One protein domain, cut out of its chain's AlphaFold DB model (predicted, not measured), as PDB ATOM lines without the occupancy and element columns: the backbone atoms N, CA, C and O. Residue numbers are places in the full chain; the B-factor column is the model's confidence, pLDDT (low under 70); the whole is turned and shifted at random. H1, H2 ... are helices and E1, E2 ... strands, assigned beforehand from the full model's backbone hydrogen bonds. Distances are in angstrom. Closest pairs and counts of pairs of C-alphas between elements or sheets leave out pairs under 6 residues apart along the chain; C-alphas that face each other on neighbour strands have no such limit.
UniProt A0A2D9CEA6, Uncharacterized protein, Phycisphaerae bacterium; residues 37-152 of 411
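What this domain is: This is residues 37 to 152 of the 411 residues of an uncharacterized protein of Phycisphaerae bacterium (UniProt A0A2D9CEA6). A small three-stranded sheet at one end of the domain has helix H5 running along one of its faces, and next to the sheet's edge strand E1 the helices H3 and H4 cross in the middle of the domain. The longest helix, H1, packs on H4 on the side away from the sheet, and short H2 with the loop of residues 56 to 69 makes the opposite end. The printed part has 116 residues with five named helices and three named strands, in the order H1 H2 H3 H4 E1 H5 E2 E3; the sheet, E1 - E3 - E2, is antiparallel and the class is mostly helix. The whole is compact, with a radius of gyration of the C-alphas of 15.3 A, and spans 43 by 30 by 28 A.

How they stand to each other: In the sheet, E3, residues 147 to 151, is the inner strand between the edge strands E1, residues 116 to 120, and E2, residues 141 to 144. E1 and E3 are antiparallel at 163 degrees, with N 119 and O 148 3.0 A apart, within hydrogen-bond range. E2 and E3 form a hairpin, with N 142 and O 149 at 2.9 A. H5, residues 124 to 137, lies over E1 and E3 at a height over the sheet of 9.4 A and runs along the strands, at 24 degrees to E3 on the local plane. E1, H5 and E2 form a split strand-helix-strand unit, two strands running the same way with E3 between them, and its crossover is right-handed. H3, residues 79 to 91, is on the sheet too, and with H5 makes two layers, helices on one face of a sheet. H3 touches H5 with residues 89 to 91 alone, at a steep tilt of 55 degrees, opposite ways; the closest C-alphas, Tyr 91 and Ser 126, are 5.2 A apart. H4, residues 105 to 114, only grazes the sheet with residues 107 to 114. H4 touches H3 about perpendicular, at 76 degrees, closest at C-alphas 83 and 108, 6.2 A. H1, residues 37 to 55, touches H4 at a shallow tilt of 26 degrees, opposite ways, closest at the C-alphas of Ala 43 and Ala 112, 4.9 A. H2, residues 70 to 73, touches no helix. Every O i to N i+4 pair is within hydrogen-bond range in H1, H4 and H5, and 8 of 9 in H3; H2 is too short for one.

Where its parts are: H1 begins at C-alpha 37 (179.981, 186.804, 157.599) and is 27.0 A long. H5 measures 19.9 A, H3 18.2 A, H4 14.1 A and H2 5.4 A. E1 is 13.4 A, E2 10.1 A and E3 13.3 A, ending at C-alpha 151 (163.444, 182.735, 161.181).

The domain as a whole: The C-alphas of Thr 64 and Pro 124, the two farthest apart, are 43.5 A apart. The printed part has no cut. The links H1 to H2 and H3 to H4 are long. Residues 92 to 101 have pLDDT under 70; the mean of the printed part is 83.6.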
ATOM      1  N   SER A  37     179.262 186.751 158.881       91.81
ATOM      2  CA  SER A  37     179.981 186.804 157.599       91.81
ATOM      3  C   SER A  37     180.094 185.431 156.932       91.81
ATOM      4  O   SER A  37     179.923 185.321 155.728       91.81
ATOM      5  N   GLN A  38     180.310 184.374 157.714       92.94
ATOM      6  CA  GLN A  38     180.396 183.001 157.210       92.94
ATOM      7  C   GLN A  38     179.032 182.484 156.743       92.94
ATOM      8  O   GLN A  38     178.954 181.786 155.741       92.94
ATOM      9  N   LYS A  39     177.947 182.852 157.438       91.00
ATOM     10  CA  LYS A  39     176.579 182.547 156.994       91.00
ATOM     11  C   LYS A  39     176.268 183.199 155.646       91.00
ATOM     12  O   LYS A  39     175.645 182.557 154.814       91.00
ATOM     13  N   ALA A  40     176.729 184.433 155.426       92.56
ATOM     14  CA  ALA A  40     176.576 185.104 154.136       92.56
ATOM     15  C   ALA A  40     177.333 184.366 153.018       92.56
ATOM     16  O   ALA A  40     176.751 184.105 151.975       92.56
ATOM     17  N   GLU A  41     178.577 183.937 153.258       94.25
ATOM     18  CA  GLU A  41     179.330 183.146 152.269       94.25
ATOM     19  C   GLU A  41     178.694 181.776 151.998       94.25
ATOM     20  O   GLU A  41     178.689 181.304 150.863       94.25
ATOM     21  N   VAL A  42     178.126 181.125 153.019       93.12
ATOM     22  CA  VAL A  42     177.357 179.887 152.827       93.12
ATOM     23  C   VAL A  42     176.101 180.140 151.995       93.12
ATOM     24  O   VAL A  42     175.810 179.350 151.102       93.12
ATOM     25  N   ALA A  43     175.375 181.231 152.241       92.88
ATOM     26  CA  ALA A  43     174.233 181.605 151.414       92.88
ATOM     27  C   ALA A  43     174.652 181.847 149.956       92.88
ATOM     28  O   ALA A  43     174.015 181.318 149.047       92.88
ATOM     29  N   ASP A  44     175.761 182.558 149.728       93.25
ATOM     30  CA  ASP A  44     176.322 182.774 148.391       93.25
ATOM     31  C   ASP A  44     176.676 181.446 147.700       93.25
ATOM     32  O   ASP A  44     176.287 181.235 146.551       93.25
ATOM     33  N   PHE A  45     177.326 180.511 148.406       93.19
ATOM     34  CA  PHE A  45     177.592 179.158 147.899       93.19
ATOM     35  C   PHE A  45     176.303 178.432 147.482       93.19
ATOM     36  O   PHE A  45     176.212 177.929 146.362       93.19
ATOM     37  N   ILE A  46     175.290 178.399 148.355       91.19
ATOM     38  CA  ILE A  46     174.016 177.718 148.081       91.19
ATOM     39  C   ILE A  46     173.296 178.360 146.891       91.19
ATOM     40  O   ILE A  46     172.752 177.645 146.054       91.19
ATOM     41  N   ASN A  47     173.337 179.687 146.764       89.62
ATOM     42  CA  ASN A  47     172.774 180.392 145.616       89.62
ATOM     43  C   ASN A  47     173.525 180.061 144.317       89.62
ATOM     44  O   ASN A  47     172.892 179.884 143.273       89.62
ATOM     45  N   HIS A  48     174.858 179.941 144.360       86.31
ATOM     46  CA  HIS A  48     175.635 179.510 143.199       86.31
ATOM     47  C   HIS A  48     175.255 178.093 142.761       86.31
ATOM     48  O   HIS A  48     175.040 177.871 141.565       86.31
ATOM     49  N   TYR A  49     175.135 177.173 143.722       85.38
ATOM     50  CA  TYR A  49     174.730 175.789 143.487       85.38
ATOM     51  C   TYR A  49     173.306 175.703 142.925       85.38
ATOM     52  O   TYR A  49     173.082 175.068 141.897       85.38
ATOM     53  N   ALA A  50     172.351 176.401 143.540       83.69
ATOM     54  CA  ALA A  50     170.963 176.395 143.096       83.69
ATOM     55  C   ALA A  50     170.813 176.939 141.670       83.69
ATOM     56  O   ALA A  50     170.135 176.331 140.844       83.69
ATOM     57  N   PHE A  51     171.526 178.023 141.340       80.31
ATOM     58  CA  PHE A  51     171.549 178.553 139.980       80.31
ATOM     59  C   PHE A  51     172.040 177.509 138.969       80.31
ATOM     60  O   PHE A  51     171.460 177.396 137.887       80.31
ATOM     61  N   PHE A  52     173.082 176.746 139.316       79.19
ATOM     62  CA  PHE A  52     173.581 175.669 138.467       79.19
ATOM     63  C   PHE A  52     172.528 174.575 138.263       79.19
ATOM     64  O   PHE A  52     172.246 174.231 137.115       79.19
ATOM     65  N   VAL A  53     171.902 174.086 139.335       76.25
ATOM     66  CA  VAL A  53     170.868 173.038 139.260       76.25
ATOM     67  C   VAL A  53     169.675 173.478 138.401       76.25
ATOM     68  O   VAL A  53     169.190 172.707 137.577       76.25
ATOM     69  N   GLU A  54     169.222 174.723 138.543       77.44
ATOM     70  CA  GLU A  54     168.049 175.237 137.825       77.44
ATOM     71  C   GLU A  54     168.323 175.557 136.349       77.44
ATOM     72  O   GLU A  54     167.445 175.386 135.501       77.44
ATOM     73  N   ASN A  55     169.526 176.046 136.027       75.56
ATOM     74  CA  ASN A  55     169.831 176.602 134.704       75.56
ATOM     75  C   ASN A  55     170.808 175.744 133.886       75.56
ATOM     76  O   ASN A  55     171.012 176.017 132.701       75.56
ATOM     77  N   GLY A  56     171.446 174.741 134.497       74.50
ATOM     78  CA  GLY A  56     172.520 173.949 133.890       74.50
ATOM     79  C   GLY A  56     173.754 174.780 133.512       74.50
ATOM     80  O   GLY A  56     174.517 174.395 132.626       74.50
ATOM     81  N   GLN A  57     173.921 175.960 134.117       79.44
ATOM     82  CA  GLN A  57     174.978 176.923 133.808       79.44
ATOM     83  C   GLN A  57     175.623 177.445 135.085       79.44
ATOM     84  O   GLN A  57     174.962 177.608 136.104       79.44
ATOM     85  N   LEU A  58     176.912 177.773 135.007       81.12
ATOM     86  CA  LEU A  58     177.623 178.381 136.128       81.12
ATOM     87  C   LEU A  58     177.109 179.796 136.363       81.12
ATOM     88  O   LEU A  58     177.039 180.607 135.436       81.12
ATOM     89  N   SER A  59     176.804 180.118 137.614       86.81
ATOM     90  CA  SER A  59     176.538 181.500 137.999       86.81
ATOM     91  C   SER A  59     177.838 182.321 137.958       86.81
ATOM     92  O   SER A  59     178.933 181.780 138.156       86.81
ATOM     93  N   PRO A  60     177.768 183.642 137.700       88.62
ATOM     94  CA  PRO A  60     178.954 184.492 137.711       88.62
ATOM     95  C   PRO A  60     179.704 184.392 139.045       88.62
ATOM     96  O   PRO A  60     179.123 184.651 140.090       88.62
ATOM     97  N   GLY A  61     180.989 184.035 139.004       86.19
ATOM     98  CA  GLY A  61     181.833 183.892 140.199       86.19
ATOM     99  C   GLY A  61     181.924 182.474 140.772       86.19
ATOM    100  O   GLY A  61     182.866 182.214 141.516       86.19
ATOM    101  N   ALA A  62     181.052 181.542 140.364       86.50
ATOM    102  CA  ALA A  62     181.055 180.158 140.852       86.50
ATOM    103  C   ALA A  62     182.396 179.441 140.618       86.50
ATOM    104  O   ALA A  62     182.932 178.804 141.519       86.50
ATOM    105  N   SER A  63     183.001 179.614 139.437       83.88
ATOM    106  CA  SER A  63     184.283 178.984 139.073       83.88
ATOM    107  C   SER A  63     185.493 179.502 139.858       83.88
ATOM    108  O   SER A  63     186.589 178.974 139.720       83.88
ATOM    109  N   THR A  64     185.329 180.591 140.606       88.69
ATOM    110  CA  THR A  64     186.376 181.202 141.437       88.69
ATOM    111  C   THR A  64     185.946 181.303 142.895       88.69
ATOM    112  O   THR A  64     186.599 181.998 143.670       88.69
ATOM    113  N   PHE A  65     184.823 180.680 143.259       90.81
ATOM    114  CA  PHE A  65     184.307 180.734 144.613       90.81
ATOM    115  C   PHE A  65     185.254 179.987 145.557       90.81
ATOM    116  O   PHE A  65     185.757 178.906 145.246       90.81
ATOM    117  N   SER A  66     185.482 180.593 146.713       91.00
ATOM    118  CA  SER A  66     186.182 180.009 147.851       91.00
ATOM    119  C   SER A  66     185.718 180.743 149.098       91.00
ATOM    120  O   SER A  66     185.583 181.972 149.062       91.00
ATOM    121  N   TYR A  67     185.545 180.030 150.203       91.81
ATOM    122  CA  TYR A  67     185.285 180.671 151.485       91.81
ATOM    123  C   TYR A  67     186.492 181.504 151.910       91.81
ATOM    124  O   TYR A  67     187.639 181.088 151.719       91.81
ATOM    125  N   SER A  68     186.249 182.675 152.502       92.69
ATOM    126  CA  SER A  68     187.346 183.529 152.976       92.69
ATOM    127  C   SER A  68     188.079 182.905 154.162       92.69
ATOM    128  O   SER A  68     189.276 183.129 154.353       92.69
ATOM    129  N   ASN A  69     187.365 182.093 154.943       89.81
ATOM    130  CA  ASN A  69     187.942 181.240 155.964       89.81
ATOM    131  C   ASN A  69     188.422 179.924 155.335       89.81
ATOM    132  O   ASN A  69     187.617 179.160 154.803       89.81
ATOM    133  N   SER A  70     189.724 179.643 155.437       87.44
ATOM    134  CA  SER A  70     190.336 178.424 154.898       87.44
ATOM    135  C   SER A  70     189.693 177.146 155.427       87.44
ATOM    136  O   SER A  70     189.525 176.209 154.657       87.44
ATOM    137  N   ASP A  71     189.270 177.134 156.691       85.12
ATOM    138  CA  ASP A  71     188.717 175.952 157.360       85.12
ATOM    139  C   ASP A  71     187.337 175.553 156.806       85.12
ATOM    140  O   ASP A  71     186.869 174.444 157.031       85.12
ATOM    141  N   MET A  72     186.660 176.458 156.091       88.88
ATOM    142  CA  MET A  72     185.398 176.164 155.401       88.88
ATOM    143  C   MET A  72     185.616 175.625 153.980       88.88
ATOM    144  O   MET A  72     184.667 175.166 153.361       88.88
ATOM    145  N   ASN A  73     186.842 175.674 153.449       87.94
ATOM    146  CA  ASN A  73     187.193 174.997 152.193       87.94
ATOM    147  C   ASN A  73     187.686 173.557 152.439       87.94
ATOM    148  O   ASN A  73     188.230 172.930 151.533       87.94
ATOM    149  N   ASP A  74     187.545 173.061 153.670       88.38
ATOM    150  CA  ASP A  74     187.840 171.682 154.039       88.38
ATOM    151  C   ASP A  74     186.837 170.723 153.376       88.38
ATOM    152  O   ASP A  74     185.640 171.008 153.320       88.38
ATOM    153  N   VAL A  75     187.315 169.565 152.913       88.69
ATOM    154  CA  VAL A  75     186.488 168.507 152.307       88.69
ATOM    155  C   VAL A  75     185.411 167.977 153.260       88.69
ATOM    156  O   VAL A  75     184.375 167.485 152.819       88.69
ATOM    157  N   LEU A  76     185.631 168.103 154.571       91.00
ATOM    158  CA  LEU A  76     184.691 167.704 155.612       91.00
ATOM    159  C   LEU A  76     183.606 168.748 155.881       91.00
ATOM    160  O   LEU A  76     182.654 168.448 156.602       91.00
ATOM    161  N   PHE A  77     183.728 169.973 155.363       91.19
ATOM    162  CA  PHE A  77     182.739 171.026 155.571       91.19
ATOM    163  C   PHE A  77     181.688 171.009 154.459       91.19
ATOM    164  O   PHE A  77     181.952 171.404 153.327       91.19
ATOM    165  N   SER A  78     180.456 170.613 154.794       89.31
ATOM    166  CA  SER A  78     179.347 170.598 153.835       89.31
ATOM    167  C   SER A  78     178.116 171.348 154.353       89.31
ATOM    168  O   SER A  78     177.266 170.785 155.057       89.31
ATOM    169  N   PRO A  79     177.972 172.641 154.009       86.19
ATOM    170  CA  PRO A  79     176.840 173.435 154.466       86.19
ATOM    171  C   PRO A  79     175.519 173.031 153.803       86.19
ATOM    172  O   PRO A  79     174.475 173.124 154.445       86.19
ATOM    173  N   TYR A  80     175.558 172.534 152.561       86.88
ATOM    174  CA  TYR A  80     174.373 172.012 151.876       86.88
ATOM    175  C   TYR A  80     173.755 170.848 152.656       86.88
ATOM    176  O   TYR A  80     172.575 170.888 152.997       86.88
ATOM    177  N   ILE A  81     174.574 169.858 153.031       81.62
ATOM    178  CA  ILE A  81     174.123 168.684 153.787       81.62
ATOM    179  C   ILE A  81     173.606 169.086 155.174       81.62
ATOM    180  O   ILE A  81     172.594 168.563 155.642       81.62
ATOM    181  N   ALA A  82     174.255 170.051 155.829       83.25
ATOM    182  CA  ALA A  82     173.804 170.558 157.123       83.25
ATOM    183  C   ALA A  82     172.398 171.181 157.053       83.25
ATOM    184  O   ALA A  82     171.574 170.973 157.951       83.25
ATOM    185  N   TYR A  83     172.111 171.947 155.997       86.50
ATOM    186  CA  TYR A  83     170.802 172.571 155.784       86.50
ATOM    187  C   TYR A  83     169.751 171.545 155.386       86.50
ATOM    188  O   TYR A  83     168.676 171.525 155.982       86.50
ATOM    189  N   LEU A  84     170.103 170.644 154.470       83.12
ATOM    190  CA  LEU A  84     169.280 169.507 154.081       83.12
ATOM    191  C   LEU A  84     168.832 168.707 155.315       83.12
ATOM    192  O   LEU A  84     167.639 168.510 155.508       83.12
ATOM    193  N   ARG A  85     169.759 168.349 156.215       79.69
ATOM    194  CA  ARG A  85     169.456 167.631 157.466       79.69
ATOM    195  C   ARG A  85     168.564 168.428 158.416       79.69
ATOM    196  O   ARG A  85     167.675 167.863 159.042       79.69
ATOM    197  N   THR A  86     168.815 169.729 158.557       82.31
ATOM    198  CA  THR A  86     168.013 170.597 159.439       82.31
ATOM    199  C   THR A  86     166.571 170.695 158.952       82.31
ATOM    200  O   THR A  86     165.641 170.700 159.748       82.31
ATOM    201  N   LEU A  87     166.372 170.757 157.637       83.06
ATOM    202  CA  LEU A  87     165.039 170.733 157.055       83.06
ATOM    203  C   LEU A  87     164.440 169.324 157.161       83.06
ATOM    204  O   LEU A  87     163.297 169.189 157.579       83.06
ATOM    205  N   ALA A  88     165.212 168.270 156.896       79.75
ATOM    206  CA  ALA A  88     164.756 166.886 157.011       79.75
ATOM    207  C   ALA A  88     164.290 166.522 158.429       79.75
ATOM    208  O   ALA A  88     163.298 165.823 158.572       79.75
ATOM    209  N   SER A  89     164.924 167.037 159.485       78.50
ATOM    210  CA  SER A  89     164.451 166.798 160.857       78.50
ATOM    211  C   SER A  89     163.092 167.443 161.144       78.50
ATOM    212  O   SER A  89     162.399 167.029 162.070       78.50
ATOM    213  N   ILE A  90     162.682 168.435 160.349       81.62
ATOM    214  CA  ILE A  90     161.398 169.125 160.480       81.62
ATOM    215  C   ILE A  90     160.346 168.526 159.539       81.62
ATOM    216  O   ILE A  90     159.220 168.283 159.970       81.62
ATOM    217  N   TYR A  91     160.695 168.293 158.272       79.44
ATOM    218  CA  TYR A  91     159.763 167.845 157.228       79.44
ATOM    219  C   TYR A  91     159.775 166.334 156.986       79.44
ATOM    220  O   TYR A  91     158.770 165.799 156.546       79.44
ATOM    221  N   GLY A  92     160.883 165.650 157.264       63.75
ATOM    222  CA  GLY A  92     161.070 164.242 156.926       63.75
ATOM    223  C   GLY A  92     160.520 163.260 157.963       63.75
ATOM    224  O   GLY A  92     160.446 163.545 159.169       63.75
ATOM    225  N   ASP A  93     160.189 162.064 157.469       55.75
ATOM    226  CA  ASP A  93     160.076 160.851 158.280       55.75
ATOM    227  C   ASP A  93     161.458 160.512 158.864       55.75
ATOM    228  O   ASP A  93     162.455 160.470 158.149       55.75
ATOM    229  N   GLU A  94     161.531 160.275 160.174       47.94
ATOM    230  CA  GLU A  94     162.767 159.987 160.933       47.94
ATOM    231  C   GLU A  94     163.337 158.574 160.672       47.94
ATOM    232  O   GLU A  94     163.873 157.935 161.573       47.94
ATOM    233  N   GLY A  95     163.202 158.051 159.453       42.91
ATOM    234  CA  GLY A  95     163.750 156.749 159.072       42.91
ATOM    235  C   GLY A  95     165.217 156.836 158.640       42.91
ATOM    236  O   GLY A  95     165.544 157.591 157.728       42.91
ATOM    237  N   ASP A  96     166.082 156.059 159.297       41.84
ATOM    238  CA  ASP A  96     167.368 155.489 158.844       41.84
ATOM    239  C   ASP A  96     168.138 156.241 157.732       41.84
ATOM    240  O   ASP A  96     168.456 155.685 156.681       41.84
ATOM    241  N   GLY A  97     168.484 157.514 157.954       44.78
ATOM    242  CA  GLY A  97     169.364 158.265 157.042       44.78
ATOM    243  C   GLY A  97     168.689 158.811 155.777       44.78
ATOM    244  O   GLY A  97     169.375 159.250 154.852       44.78
ATOM    245  N   TYR A  98     167.357 158.823 155.733       48.06
ATOM    246  CA  TYR A  98     166.593 159.409 154.639       48.06
ATOM    247  C   TYR A  98     166.392 160.914 154.843       48.06
ATOM    248  O   TYR A  98     165.983 161.377 155.909       48.06
ATOM    249  N   VAL A  99     166.642 161.696 153.795       51.72
ATOM    250  CA  VAL A  99     166.064 163.034 153.690       51.72
ATOM    251  C   VAL A  99     164.808 162.882 152.854       51.72
ATOM    252  O   VAL A  99     164.909 162.584 151.671       51.72
ATOM    253  N   GLY A 100     163.646 163.051 153.489       52.59
ATOM    254  CA  GLY A 100     162.342 163.035 152.826       52.59
ATOM    255  C   GLY A 100     162.335 163.767 151.485       52.59
ATOM    256  O   GLY A 100     162.879 164.871 151.403       52.59
ATOM    257  N   ASP A 101     161.632 163.214 150.487       58.56
ATOM    258  CA  ASP A 101     161.288 163.894 149.219       58.56
ATOM    259  C   ASP A 101     160.614 165.269 149.451       58.56
ATOM    260  O   ASP A 101     160.509 166.097 148.544       58.56
ATOM    261  N   ASP A 102     160.171 165.526 150.682       71.31
ATOM    262  CA  ASP A 102     159.537 166.755 151.142       71.31
ATOM    263  C   ASP A 102     160.499 167.950 151.282       71.31
ATOM    264  O   ASP A 102     160.040 169.090 151.396       71.31
ATOM    265  N   VAL A 103     161.825 167.740 151.267       78.25
ATOM    266  CA  VAL A 103     162.801 168.843 151.288       78.25
ATOM    267  C   VAL A 103     163.202 169.232 149.868       78.25
ATOM    268  O   VAL A 103     163.909 168.509 149.171       78.25
ATOM    269  N   THR A 104     162.809 170.434 149.452       82.38
ATOM    270  CA  THR A 104     163.137 170.970 148.123       82.38
ATOM    271  C   THR A 104     164.356 171.894 148.145       82.38
ATOM    272  O   THR A 104     164.691 172.500 149.167       82.38
ATOM    273  N   LEU A 105     164.995 172.073 146.983       81.94
ATOM    274  CA  LEU A 105     166.079 173.047 146.806       81.94
ATOM    275  C   LEU A 105     165.635 174.477 147.158       81.94
ATOM    276  O   LEU A 105     166.395 175.213 147.780       81.94
ATOM    277  N   GLU A 106     164.395 174.848 146.826       85.50
ATOM    278  CA  GLU A 106     163.818 176.152 147.175       85.50
ATOM    279  C   GLU A 106     163.823 176.375 148.693       85.50
ATOM    280  O   GLU A 106     164.235 177.433 149.165       85.50
ATOM    281  N   MET A 107     163.460 175.356 149.476       87.88
ATOM    282  CA  MET A 107     163.481 175.433 150.941       87.88
ATOM    283  C   MET A 107     164.906 175.574 151.488       87.88
ATOM    284  O   MET A 107     165.128 176.341 152.424       87.88
ATOM    285  N   ILE A 108     165.883 174.883 150.889       87.81
ATOM    286  CA  ILE A 108     167.304 175.022 151.248       87.81
ATOM    287  C   ILE A 108     167.791 176.444 150.954       87.81
ATOM    288  O   ILE A 108     168.471 177.041 151.788       87.81
ATOM    289  N   VAL A 109     167.414 177.012 149.806       87.88
ATOM    290  CA  VAL A 109     167.750 178.391 149.424       87.88
ATOM    291  C   VAL A 109     167.090 179.407 150.362       87.88
ATOM    292  O   VAL A 109     167.764 180.328 150.829       87.88
ATOM    293  N   GLU A 110     165.804 179.251 150.694       90.56
ATOM    294  CA  GLU A 110     165.117 180.122 151.660       90.56
ATOM    295  C   GLU A 110     165.782 180.065 153.043       90.56
ATOM    296  O   GLU A 110     166.001 181.101 153.685       90.56
ATOM    297  N   TYR A 111     166.142 178.863 153.492       91.06
ATOM    298  CA  TYR A 111     166.812 178.664 154.767       91.06
ATOM    299  C   TYR A 111     168.225 179.262 154.770       91.06
ATOM    300  O   TYR A 111     168.587 179.964 155.713       91.06
ATOM    301  N   ALA A 112     169.000 179.074 153.703       91.19
ATOM    302  CA  ALA A 112     170.342 179.636 153.581       91.19
ATOM    303  C   ALA A 112     170.339 181.172 153.624       91.19
ATOM    304  O   ALA A 112     171.137 181.778 154.337       91.19
ATOM    305  N   ASN A 113     169.417 181.807 152.894       91.50
ATOM    306  CA  ASN A 113     169.376 183.264 152.761       91.50
ATOM    307  C   ASN A 113     168.725 183.969 153.958       91.50
ATOM    308  O   ASN A 113     169.159 185.051 154.355       91.50
ATOM    309  N   PHE A 114     167.669 183.383 154.528       91.00
ATOM    310  CA  PHE A 114     166.823 184.062 155.516       91.00
ATOM    311  C   PHE A 114     166.720 183.321 156.851       91.00
ATOM    312  O   PHE A 114     166.095 183.822 157.787       91.00
ATOM    313  N   GLY A 115     167.291 182.117 156.952       89.44
ATOM    314  CA  GLY A 115     167.019 181.199 158.055       89.44
ATOM    315  C   GLY A 115     165.541 180.824 158.137       89.44
ATOM    316  O   GLY A 115     165.066 180.542 159.235       89.44
ATOM    317  N   LYS A 116     164.803 180.927 157.023       92.75
ATOM    318  CA  LYS A 116     163.351 180.781 156.993       92.75
ATOM    319  C   LYS A 116     162.964 179.312 156.885       92.75
ATOM    320  O   LYS A 116     163.495 178.591 156.047       92.75
ATOM    321  N   ILE A 117     162.016 178.894 157.715       91.00
ATOM    322  CA  ILE A 117     161.390 177.569 157.664       91.00
ATOM    323  C   ILE A 117     159.876 177.783 157.640       91.00
ATOM    324  O   ILE A 117     159.362 178.571 158.433       91.00
ATOM    325  N   THR A 118     159.174 177.108 156.728       90.75
ATOM    326  CA  THR A 118     157.732 177.267 156.487       90.75
ATOM    327  C   THR A 118     157.022 175.914 156.546       90.75
ATOM    328  O   THR A 118     157.072 175.151 155.586       90.75
ATOM    329  N   THR A 119     156.294 175.621 157.624       89.44
ATOM    330  CA  THR A 119     155.469 174.400 157.700       89.44
ATOM    331  C   THR A 119     153.993 174.704 157.485       89.44
ATOM    332  O   THR A 119     153.468 175.717 157.960       89.44
ATOM    333  N   SER A 120     153.285 173.803 156.800       88.06
ATOM    334  CA  SER A 120     151.826 173.865 156.736       88.06
ATOM    335  C   SER A 120     151.230 173.436 158.071       88.06
ATOM    336  O   SER A 120     151.490 172.333 158.536       88.06
ATOM    337  N   THR A 121     150.346 174.250 158.648       86.56
ATOM    338  CA  THR A 121     149.607 173.873 159.871       86.56
ATOM    339  C   THR A 121     148.621 172.724 159.648       86.56
ATOM    340  O   THR A 121     148.104 172.164 160.614       86.56
ATOM    341  N   SER A 122     148.352 172.358 158.387       88.31
ATOM    342  CA  SER A 122     147.588 171.153 158.050       88.31
ATOM    343  C   SER A 122     148.398 169.867 158.199       88.31
ATOM    344  O   SER A 122     147.797 168.797 158.212       88.31
ATOM    345  N   ASP A 123     149.726 169.967 158.281       86.38
ATOM    346  CA  ASP A 123     150.619 168.860 158.600       86.38
ATOM    347  C   ASP A 123     150.973 168.914 160.095       86.38
ATOM    348  O   ASP A 123     151.819 169.717 160.513       86.38
ATOM    349  N   PRO A 124     150.306 168.106 160.937       85.00
ATOM    350  CA  PRO A 124     150.517 168.155 162.372       85.00
ATOM    351  C   PRO A 124     151.899 167.637 162.789       85.00
ATOM    352  O   PRO A 124     152.397 168.094 163.814       85.00
ATOM    353  N   ILE A 125     152.522 166.720 162.037       83.31
ATOM    354  CA  ILE A 125     153.804 166.115 162.429       83.31
ATOM    355  C   ILE A 125     154.908 167.153 162.267       83.31
ATOM    356  O   ILE A 125     155.536 167.544 163.256       83.31
ATOM    357  N   SER A 126     155.079 167.683 161.055       83.12
ATOM    358  CA  SER A 126     156.101 168.698 160.794       83.12
ATOM    359  C   SER A 126     155.849 169.981 161.575       83.12
ATOM    360  O   SER A 126     156.791 170.598 162.070       83.12
ATOM    361  N   THR A 127     154.584 170.368 161.776       87.69
ATOM    362  CA  THR A 127     154.254 171.529 162.617       87.69
ATOM    363  C   THR A 127     154.715 171.337 164.061       87.69
ATOM    364  O   THR A 127     155.268 172.270 164.639       87.69
ATOM    365  N   VAL A 128     154.529 170.155 164.660       87.62
ATOM    366  CA  VAL A 128     154.989 169.891 166.034       87.62
ATOM    367  C   VAL A 128     156.514 169.950 166.123       87.62
ATOM    368  O   VAL A 128     157.027 170.658 166.992       87.62
ATOM    369  N   LYS A 129     157.233 169.289 165.204       86.25
ATOM    370  CA  LYS A 129     158.706 169.326 165.171       86.25
ATOM    371  C   LYS A 129     159.232 170.752 164.990       86.25
ATOM    372  O   LYS A 129     160.134 171.186 165.702       86.25
ATOM    373  N   HIS A 130     158.610 171.524 164.102       89.44
ATOM    374  CA  HIS A 130     158.968 172.920 163.871       89.44
ATOM    375  C   HIS A 130     158.714 173.802 165.101       89.44
ATOM    376  O   HIS A 130     159.576 174.596 165.471       89.44
ATOM    377  N   VAL A 131     157.570 173.648 165.782       88.94
ATOM    378  CA  VAL A 131     157.284 174.369 167.037       88.94
ATOM    379  C   VAL A 131     158.312 174.032 168.115       88.94
ATOM    380  O   VAL A 131     158.758 174.941 168.814       88.94
ATOM    381  N   GLN A 132     158.710 172.766 168.243       88.69
ATOM    382  CA  GLN A 132     159.752 172.365 169.184       88.69
ATOM    383  C   GLN A 132     161.089 173.044 168.854       88.69
ATOM    384  O   GLN A 132     161.677 173.680 169.728       88.69
ATOM    385  N   ALA A 133     161.514 173.014 167.587       86.69
ATOM    386  CA  ALA A 133     162.745 173.670 167.148       86.69
ATOM    387  C   ALA A 133     162.735 175.183 167.443       86.69
ATOM    388  O   ALA A 133     163.707 175.717 167.971       86.69
ATOM    389  N   ILE A 134     161.612 175.865 167.178       89.19
ATOM    390  CA  ILE A 134     161.411 177.288 167.500       89.19
ATOM    391  C   ILE A 134     161.564 177.553 169.003       89.19
ATOM    392  O   ILE A 134     162.165 178.555 169.396       89.19
ATOM    393  N   GLN A 135     160.981 176.695 169.847       88.81
ATOM    394  CA  GLN A 135     161.031 176.846 171.302       88.81
ATOM    395  C   GLN A 135     162.451 176.663 171.839       88.81
ATOM    396  O   GLN A 135     162.879 177.434 172.697       88.81
ATOM    397  N   GLU A 136     163.182 175.677 171.322       86.69
ATOM    398  CA  GLU A 136     164.562 175.387 171.716       86.69
ATOM    399  C   GLU A 136     165.528 176.505 171.304       86.69
ATOM    400  O   GLU A 136     166.437 176.851 172.060       86.69
ATOM    401  N   SER A 137     165.314 177.111 170.133       86.00
ATOM    402  CA  SER A 137     166.162 178.190 169.619       86.00
ATOM    403  C   SER A 137     165.732 179.596 170.044       86.00
ATOM    404  O   SER A 137     166.498 180.545 169.863       86.00
ATOM    405  N   ASN A 138     164.518 179.754 170.580       88.06
ATOM    406  CA  ASN A 138     163.867 181.049 170.789       88.06
ATOM    407  C   ASN A 138     163.823 181.899 169.496       88.06
ATOM    408  O   ASN A 138     164.105 183.102 169.501       88.06
ATOM    409  N   SER A 139     163.508 181.252 168.372       88.38
ATOM    410  CA  SER A 139     163.471 181.887 167.051       88.38
ATOM    411  C   SER A 139     162.236 182.779 166.858       88.38
ATOM    412  O   SER A 139     161.142 182.415 167.294       88.38
ATOM    413  N   PRO A 140     162.365 183.930 166.167       89.44
ATOM    414  CA  PRO A 140     161.219 184.720 165.731       89.44
ATOM    415  C   PRO A 140     160.234 183.901 164.892       89.44
ATOM    416  O   PRO A 140     160.642 183.105 164.045       89.44
ATOM    417  N   VAL A 141     158.942 184.151 165.105       89.75
ATOM    418  CA  VAL A 141     157.834 183.460 164.434       89.75
ATOM    419  C   VAL A 141     156.945 184.477 163.736       89.75
ATOM    420  O   VAL A 141     156.637 185.526 164.304       89.75
ATOM    421  N   ASP A 142     156.493 184.130 162.537       89.50
ATOM    422  CA  ASP A 142     155.403 184.808 161.850       89.50
ATOM    423  C   ASP A 142     154.312 183.786 161.494       89.50
ATOM    424  O   ASP A 142     154.585 182.715 160.949       89.50
ATOM    425  N   GLY A 143     153.068 184.092 161.858       75.75
ATOM    426  CA  GLY A 143     151.935 183.180 161.732       75.75
ATOM    427  C   GLY A 143     150.810 183.804 160.919       75.75
ATOM    428  O   GLY A 143     150.291 184.861 161.276       75.75
ATOM    429  N   GLY A 144     150.382 183.124 159.854       75.81
ATOM    430  CA  GLY A 144     149.278 183.581 159.011       75.81
ATOM    431  C   GLY A 144     148.939 182.603 157.887       75.81
ATOM    432  O   GLY A 144     149.787 181.854 157.419       75.81
ATOM    433  N   GLY A 145     147.671 182.582 157.460       81.00
ATOM    434  CA  GLY A 145     147.259 181.876 156.237       81.00
ATOM    435  C   GLY A 145     147.345 180.343 156.262       81.00
ATOM    436  O   GLY A 145     147.394 179.736 155.201       81.00
ATOM    437  N   GLY A 146     147.350 179.711 157.441       88.62
ATOM    438  CA  GLY A 146     147.485 178.252 157.560       88.62
ATOM    439  C   GLY A 146     148.932 177.754 157.511       88.62
ATOM    440  O   GLY A 146     149.154 176.549 157.406       88.62
ATOM    441  N   GLN A 147     149.907 178.655 157.629       92.25
ATOM    442  CA  GLN A 147     151.333 178.345 157.682       92.25
ATOM    443  C   GLN A 147     151.952 178.838 158.992       92.25
ATOM    444  O   GLN A 147     151.503 179.826 159.583       92.25
ATOM    445  N   LEU A 148     152.996 178.137 159.423       91.00
ATOM    446  CA  LEU A 148     153.889 178.532 160.501       91.00
ATOM    447  C   LEU A 148     155.254 178.862 159.893       91.00
ATOM    448  O   LEU A 148     155.927 177.969 159.378       91.00
ATOM    449  N   ASN A 149     155.656 180.130 159.973       92.81
ATOM    450  CA  ASN A 149     156.966 180.586 159.526       92.81
ATOM    451  C   ASN A 149     157.859 180.872 160.734       92.81
ATOM    452  O   ASN A 149     157.423 181.516 161.691       92.81
ATOM    453  N   SER A 150     159.121 180.466 160.670       92.31
ATOM    454  CA  SER A 150     160.146 180.883 161.628       92.31
ATOM    455  C   SER A 150     161.383 181.416 160.927       92.31
ATOM    456  O   SER A 150     161.572 181.187 159.733       92.31
ATOM    457  N   TYR A 151     162.209 182.143 161.681       91.69
ATOM    458  CA  TYR A 151     163.444 182.735 161.181       91.69
ATOM    459  C   TYR A 151     164.616 182.435 162.111       91.69
ATOM    460  O   TYR A 151     164.525 182.569 163.332       91.69
ATOM    461  N   GLY A 152     165.752 182.061 161.532       85.50
ATOM    462  CA  GLY A 152     167.007 181.888 162.258       85.50
ATOM    463  C   GLY A 152     167.033 180.690 163.204       85.50
ATOM    464  O   GLY A 152     167.812 180.713 164.155       85.50
TER     465      GLY A 152